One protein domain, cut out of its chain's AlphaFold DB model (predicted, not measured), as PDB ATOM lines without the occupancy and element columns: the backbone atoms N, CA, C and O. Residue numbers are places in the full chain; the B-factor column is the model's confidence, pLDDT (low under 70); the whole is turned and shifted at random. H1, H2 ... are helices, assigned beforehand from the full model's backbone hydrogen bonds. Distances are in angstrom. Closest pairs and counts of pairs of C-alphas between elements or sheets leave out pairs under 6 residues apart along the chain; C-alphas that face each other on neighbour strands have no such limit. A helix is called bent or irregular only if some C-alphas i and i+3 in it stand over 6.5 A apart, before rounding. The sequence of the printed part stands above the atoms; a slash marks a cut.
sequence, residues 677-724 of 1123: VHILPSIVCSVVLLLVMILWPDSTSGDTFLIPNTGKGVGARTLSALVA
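Overview. This is residues 677 to 724 of the 1123 residues of the protein "Hypothetical protein" of Alexandrium monilatum (UniProt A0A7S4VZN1). An uneven helical hairpin: the long helix H1 runs one way, a wide loop of 18 residues turns the path round, and the shorter H2 folds back beside the later part of H1. Residues 677 to 685 of H1 stick out at one end, and residues 697 to 702 stand free in the loop. The printed part has 48 residues with two named helices, H1 then H2, and no named strand; it is all helix and loose, radius of gyration of the C-alphas 12.3 A, spanning 40 by 20 by 14 A.

Arrangement. Start at H1, residues 677 to 695, and look to H2, residues 714 to 724: they form a helical hairpin, opposite ways at a shallow tilt of 30 degrees. H1 touches H2 with residues 689 to 694 alone; the closest C-alphas, of Leu 690 and Ala 721, are 5.2 A apart. In H2 every O i to N i+4 pair is within hydrogen-bond range, in H1 13 of 15.

Along the chain. Find C-alpha 677 at (29.610, 43.635, -8.276); H1 runs 27.2 A from there, only just irregular, with C-alphas 678 and 681 6.55 A apart. H2 runs 15.3 A to C-alpha 724 at (21.366, 27.487, -21.182).

Size, cuts and confidence. The C-alphas farthest apart, of Val 677 and Ser 701, are 40.5 A apart. The link is long, and the printed part has no cut. Look for pLDDT under 70 at residues 677 to 678 and 698 to 706.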
ATOM      1  N   VAL A 677      28.296  44.309  -8.341       66.00
ATOM      2  CA  VAL A 677      29.610  43.635  -8.276       66.00
ATOM      3  C   VAL A 677      29.509  42.131  -8.009       66.00
ATOM      4  O   VAL A 677      30.303  41.373  -8.556       66.00
ATOM      5  N   HIS A 678      28.547  41.687  -7.198       64.81
ATOM      6  CA  HIS A 678      28.350  40.267  -6.908       64.81
ATOM      7  C   HIS A 678      27.644  39.541  -8.051       64.81
ATOM      8  O   HIS A 678      27.977  38.402  -8.345       64.81
ATOM      9  N   ILE A 679      26.690  40.206  -8.706       77.69
ATOM     10  CA  ILE A 679      25.874  39.638  -9.789       77.69
ATOM     11  C   ILE A 679      26.657  39.606 -11.115       77.69
ATOM     12  O   ILE A 679      26.467  38.702 -11.926       77.69
ATOM     13  N   LEU A 680      27.563  40.565 -11.331       77.88
ATOM     14  CA  LEU A 680      28.330  40.728 -12.567       77.88
ATOM     15  C   LEU A 680      29.130  39.470 -12.981       77.88
ATOM     16  O   LEU A 680      29.014  39.100 -14.143       77.88
ATOM     17  N   PRO A 681      29.865  38.757 -12.101       72.94
ATOM     18  CA  PRO A 681      30.469  37.462 -12.430       72.94
ATOM     19  C   PRO A 681      29.460  36.459 -12.998       72.94
ATOM     20  O   PRO A 681      29.707  35.876 -14.048       72.94
ATOM     21  N   SER A 682      28.294  36.299 -12.361       80.44
ATOM     22  CA  SER A 682      27.236  35.411 -12.855       80.44
ATOM     23  C   SER A 682      26.725  35.857 -14.227       80.44
ATOM     24  O   SER A 682      26.547  35.008 -15.099       80.44
ATOM     25  N   ILE A 683      26.533  37.165 -14.455       80.88
ATOM     26  CA  ILE A 683      26.150  37.705 -15.772       80.88
ATOM     27  C   ILE A 683      27.217  37.358 -16.811       80.88
ATOM     28  O   ILE A 683      26.897  36.749 -17.828       80.88
ATOM     29  N   VAL A 684      28.481  37.722 -16.579       75.50
ATOM     30  CA  VAL A 684      29.500  37.633 -17.631       75.50
ATOM     31  C   VAL A 684      29.940  36.190 -17.884       75.50
ATOM     32  O   VAL A 684      30.115  35.835 -19.043       75.50
ATOM     33  N   CYS A 685      29.990  35.314 -16.874       76.81
ATOM     34  CA  CYS A 685      30.156  33.871 -17.103       76.81
ATOM     35  C   CYS A 685      29.021  33.296 -17.973       76.81
ATOM     36  O   CYS A 685      29.269  32.431 -18.809       76.81
ATOM     37  N   SER A 686      27.791  33.805 -17.829       83.62
ATOM     38  CA  SER A 686      26.647  33.387 -18.651       83.62
ATOM     39  C   SER A 686      26.712  33.960 -20.072       83.62
ATOM     40  O   SER A 686      26.416  33.251 -21.027       83.62
ATOM     41  N   VAL A 687      27.164  35.209 -20.241       82.00
ATOM     42  CA  VAL A 687      27.433  35.812 -21.564       82.00
ATOM     43  C   VAL A 687      28.584  35.095 -22.276       82.00
ATOM     44  O   VAL A 687      28.512  34.869 -23.480       82.00
ATOM     45  N   VAL A 688      29.622  34.677 -21.550       78.94
ATOM     46  CA  VAL A 688      30.704  33.848 -22.098       78.94
ATOM     47  C   VAL A 688      30.180  32.473 -22.508       78.94
ATOM     48  O   VAL A 688      30.460  32.044 -23.623       78.94
ATOM     49  N   LEU A 689      29.375  31.805 -21.674       81.75
ATOM     50  CA  LEU A 689      28.751  30.521 -22.020       81.75
ATOM     51  C   LEU A 689      27.863  30.636 -23.273       81.75
ATOM     52  O   LEU A 689      27.957  29.798 -24.168       81.75
ATOM     53  N   LEU A 690      27.069  31.707 -23.372       87.06
ATOM     54  CA  LEU A 690      26.266  32.051 -24.549       87.06
ATOM     55  C   LEU A 690      27.134  32.187 -25.810       87.06
ATOM     56  O   LEU A 690      26.841  31.559 -26.825       87.06
ATOM     57  N   LEU A 691      28.216  32.969 -25.742       80.81
ATOM     58  CA  LEU A 691      29.136  33.166 -26.867       80.81
ATOM     59  C   LEU A 691      29.845  31.866 -27.267       80.81
ATOM     60  O   LEU A 691      29.906  31.557 -28.453       80.81
ATOM     61  N   VAL A 692      30.320  31.071 -26.304       79.56
ATOM     62  CA  VAL A 692      30.965  29.772 -26.564       79.56
ATOM     63  C   VAL A 692      29.992  28.797 -27.234       79.56
ATOM     64  O   VAL A 692      30.367  28.154 -28.210       79.56
ATOM     65  N   MET A 693      28.734  28.721 -26.787       81.25
ATOM     66  CA  MET A 693      27.719  27.860 -27.414       81.25
ATOM     67  C   MET A 693      27.291  28.331 -28.815       81.25
ATOM     68  O   MET A 693      26.962  27.497 -29.662       81.25
ATOM     69  N   ILE A 694      27.302  29.644 -29.078       83.00
ATOM     70  CA  ILE A 694      27.019  30.212 -30.406       83.00
ATOM     71  C   ILE A 694      28.180  29.965 -31.384       83.00
ATOM     72  O   ILE A 694      27.936  29.660 -32.548       83.00
ATOM     73  N   LEU A 695      29.427  30.091 -30.916       78.31
ATOM     74  CA  LEU A 695      30.644  29.990 -31.734       78.31
ATOM     75  C   LEU A 695      31.197  28.559 -31.870       78.31
ATOM     76  O   LEU A 695      32.147  28.349 -32.626       78.31
ATOM     77  N   TRP A 696      30.632  27.584 -31.153       81.12
ATOM     78  CA  TRP A 696      31.052  26.183 -31.228       81.12
ATOM     79  C   TRP A 696      30.929  25.639 -32.666       81.12
ATOM     80  O   TRP A 696      29.905  25.874 -33.312       81.12
ATOM     81  N   PRO A 697      31.928  24.911 -33.201       70.88
ATOM     82  CA  PRO A 697      31.871  24.405 -34.568       70.88
ATOM     83  C   PRO A 697      30.870  23.250 -34.722       70.88
ATOM     84  O   PRO A 697      30.825  22.332 -33.908       70.88
ATOM     85  N   ASP A 698      30.134  23.240 -35.834       69.25
ATOM     86  CA  ASP A 698      29.178  22.180 -36.212       69.25
ATOM     87  C   ASP A 698      29.848  20.904 -36.761       69.25
ATOM     88  O   ASP A 698      29.272  20.170 -37.557       69.25
ATOM     89  N   SER A 699      31.101  20.644 -36.378       53.66
ATOM     90  CA  SER A 699      31.936  19.577 -36.948       53.66
ATOM     91  C   SER A 699      31.645  18.175 -36.400       53.66
ATOM     92  O   SER A 699      32.263  17.212 -36.846       53.66
ATOM     93  N   THR A 700      30.725  18.035 -35.443       52.66
ATOM     94  CA  THR A 700      30.247  16.743 -34.929       52.66
ATOM     95  C   THR A 700      28.820  16.501 -35.410       52.66
ATOM     96  O   THR A 700      27.885  17.123 -34.914       52.66
ATOM     97  N   SER A 701      28.651  15.584 -36.361       49.00
ATOM     98  CA  SER A 701      27.418  15.317 -37.124       49.00
ATOM     99  C   SER A 701      26.274  14.624 -36.353       49.00
ATOM    100  O   SER A 701      25.393  14.020 -36.964       49.00
ATOM    101  N   GLY A 702      26.264  14.705 -35.020       56.62
ATOM    102  CA  GLY A 702      25.170  14.223 -34.173       56.62
ATOM    103  C   GLY A 702      24.201  15.349 -33.804       56.62
ATOM    104  O   GLY A 702      24.628  16.458 -33.496       56.62
ATOM    105  N   ASP A 703      22.898  15.059 -33.765       59.09
ATOM    106  CA  ASP A 703      21.823  16.020 -33.441       59.09
ATOM    107  C   ASP A 703      21.756  16.423 -31.944       59.09
ATOM    108  O   ASP A 703      20.687  16.684 -31.390       59.09
ATOM    109  N   THR A 704      22.899  16.489 -31.256       57.78
ATOM    110  CA  THR A 704      23.011  16.798 -29.823       57.78
ATOM    111  C   THR A 704      22.888  18.298 -29.537       57.78
ATOM    112  O   THR A 704      23.803  18.926 -29.000       57.78
ATOM    113  N   PHE A 705      21.737  18.885 -29.870       64.56
ATOM    114  CA  PHE A 705      21.331  20.172 -29.308       64.56
ATOM    115  C   PHE A 705      21.038  20.018 -27.811       64.56
ATOM    116  O   PHE A 705      20.448  19.029 -27.374       64.56
ATOM    117  N   LEU A 706      21.419  21.024 -27.017       66.56
ATOM    118  CA  LEU A 706      21.302  20.990 -25.551       66.56
ATOM    119  C   LEU A 706      19.838  21.009 -25.058       66.56
ATOM    120  O   LEU A 706      19.563  20.728 -23.895       66.56
ATOM    121  N   ILE A 707      18.898  21.306 -25.960       74.88
ATOM    122  CA  ILE A 707      17.458  21.132 -25.782       74.88
ATOM    123  C   ILE A 707      16.965  20.288 -26.971       74.88
ATOM    124  O   ILE A 707      17.107  20.737 -28.112       74.88
ATOM    125  N   PRO A 708      16.398  19.087 -26.760       72.88
ATOM    126  CA  PRO A 708      15.839  18.304 -27.855       72.88
ATOM    127  C   PRO A 708      14.634  19.020 -28.487       72.88
ATOM    128  O   PRO A 708      13.897  19.745 -27.820       72.88
ATOM    129  N   ASN A 709      14.410  18.772 -29.777       78.81
ATOM    130  CA  ASN A 709      13.277  19.267 -30.572       78.81
ATOM    131  C   ASN A 709      13.213  20.788 -30.851       78.81
ATOM    132  O   ASN A 709      12.218  21.240 -31.411       78.81
ATOM    133  N   THR A 710      14.254  21.591 -30.585       77.31
ATOM    134  CA  THR A 710      14.260  23.036 -30.943       77.31
ATOM    135  C   THR A 710      14.361  23.339 -32.448       77.31
ATOM    136  O   THR A 710      14.392  24.506 -32.833       77.31
ATOM    137  N   GLY A 711      14.412  22.318 -33.308       75.12
ATOM    138  CA  GLY A 711      14.615  22.452 -34.754       75.12
ATOM    139  C   GLY A 711      16.089  22.611 -35.150       75.12
ATOM    140  O   GLY A 711      16.957  22.822 -34.303       75.12
ATOM    141  N   LYS A 712      16.379  22.492 -36.451       77.19
ATOM    142  CA  LYS A 712      17.735  22.634 -37.008       77.19
ATOM    143  C   LYS A 712      17.902  24.019 -37.638       77.19
ATOM    144  O   LYS A 712      17.134  24.386 -38.521       77.19
ATOM    145  N   GLY A 713      18.903  24.781 -37.195       81.19
ATOM    146  CA  GLY A 713      19.238  26.096 -37.756       81.19
ATOM    147  C   GLY A 713      19.823  27.073 -36.733       81.19
ATOM    148  O   GLY A 713      19.753  26.851 -35.523       81.19
ATOM    149  N   VAL A 714      20.379  28.189 -37.217       80.50
ATOM    150  CA  VAL A 714      21.082  29.186 -36.380       80.50
ATOM    151  C   VAL A 714      20.181  29.748 -35.275       80.50
ATOM    152  O   VAL A 714      20.612  29.848 -34.130       80.50
ATOM    153  N   GLY A 715      18.910  30.042 -35.572       83.31
ATOM    154  CA  GLY A 715      17.952  30.537 -34.573       83.31
ATOM    155  C   GLY A 715      17.720  29.559 -33.412       83.31
ATOM    156  O   GLY A 715      17.676  29.982 -32.258       83.31
ATOM    157  N   ALA A 716      17.661  28.253 -33.692       82.31
ATOM    158  CA  ALA A 716      17.522  27.210 -32.672       82.31
ATOM    159  C   ALA A 716      18.779  27.091 -31.790       82.31
ATOM    160  O   ALA A 716      18.675  26.947 -30.568       82.31
ATOM    161  N   ARG A 717      19.976  27.226 -32.384       80.56
ATOM    162  CA  ARG A 717      21.245  27.300 -31.640       80.56
ATOM    163  C   ARG A 717      21.277  28.512 -30.711       80.56
ATOM    164  O   ARG A 717      21.545  28.360 -29.525       80.56
ATOM    165  N   THR A 718      20.965  29.702 -31.224       85.56
ATOM    166  CA  THR A 718      20.963  30.940 -30.428       85.56
ATOM    167  C   THR A 718      19.940  30.870 -29.293       85.56
ATOM    168  O   THR A 718      20.251  31.273 -28.174       85.56
ATOM    169  N   LEU A 719      18.753  30.302 -29.537       87.25
ATOM    170  CA  LEU A 719      17.731  30.106 -28.507       87.25
ATOM    171  C   LEU A 719      18.175  29.107 -27.427       87.25
ATOM    172  O   LEU A 719      18.074  29.414 -26.241       87.25
ATOM    173  N   SER A 720      18.703  27.939 -27.808       84.38
ATOM    174  CA  SER A 720      19.181  26.940 -26.835       84.38
ATOM    175  C   SER A 720      20.390  27.435 -26.031       84.38
ATOM    176  O   SER A 720      20.446  27.212 -24.822       84.38
ATOM    177  N   ALA A 721      21.301  28.191 -26.652       85.94
ATOM    178  CA  ALA A 721      22.403  28.866 -25.969       85.94
ATOM    179  C   ALA A 721      21.915  29.951 -24.991       85.94
ATOM    180  O   ALA A 721      22.410  30.030 -23.867       85.94
ATOM    181  N   LEU A 722      20.912  30.751 -25.375       88.69
ATOM    182  CA  LEU A 722      20.314  31.776 -24.513       88.69
ATOM    183  C   LEU A 722      19.613  31.161 -23.294       88.69
ATOM    184  O   LEU A 722      19.789  31.647 -22.178       88.69
ATOM    185  N   VAL A 723      18.865  30.070 -23.487       90.38
ATOM    186  CA  VAL A 723      18.206  29.337 -22.394       90.38
ATOM    187  C   VAL A 723      19.235  28.693 -21.459       90.38
ATOM    188  O   VAL A 723      19.098  28.816 -20.242       90.38
ATOM    189  N   ALA A 724      20.293  28.072 -21.990       86.25
ATOM    190  CA  ALA A 724      21.366  27.487 -21.182       86.25
ATOM    191  C   ALA A 724      22.122  28.547 -20.359       86.25
ATOM    192  O   ALA A 724      22.337  28.368 -19.158       86.25
TER     193      ALA A 724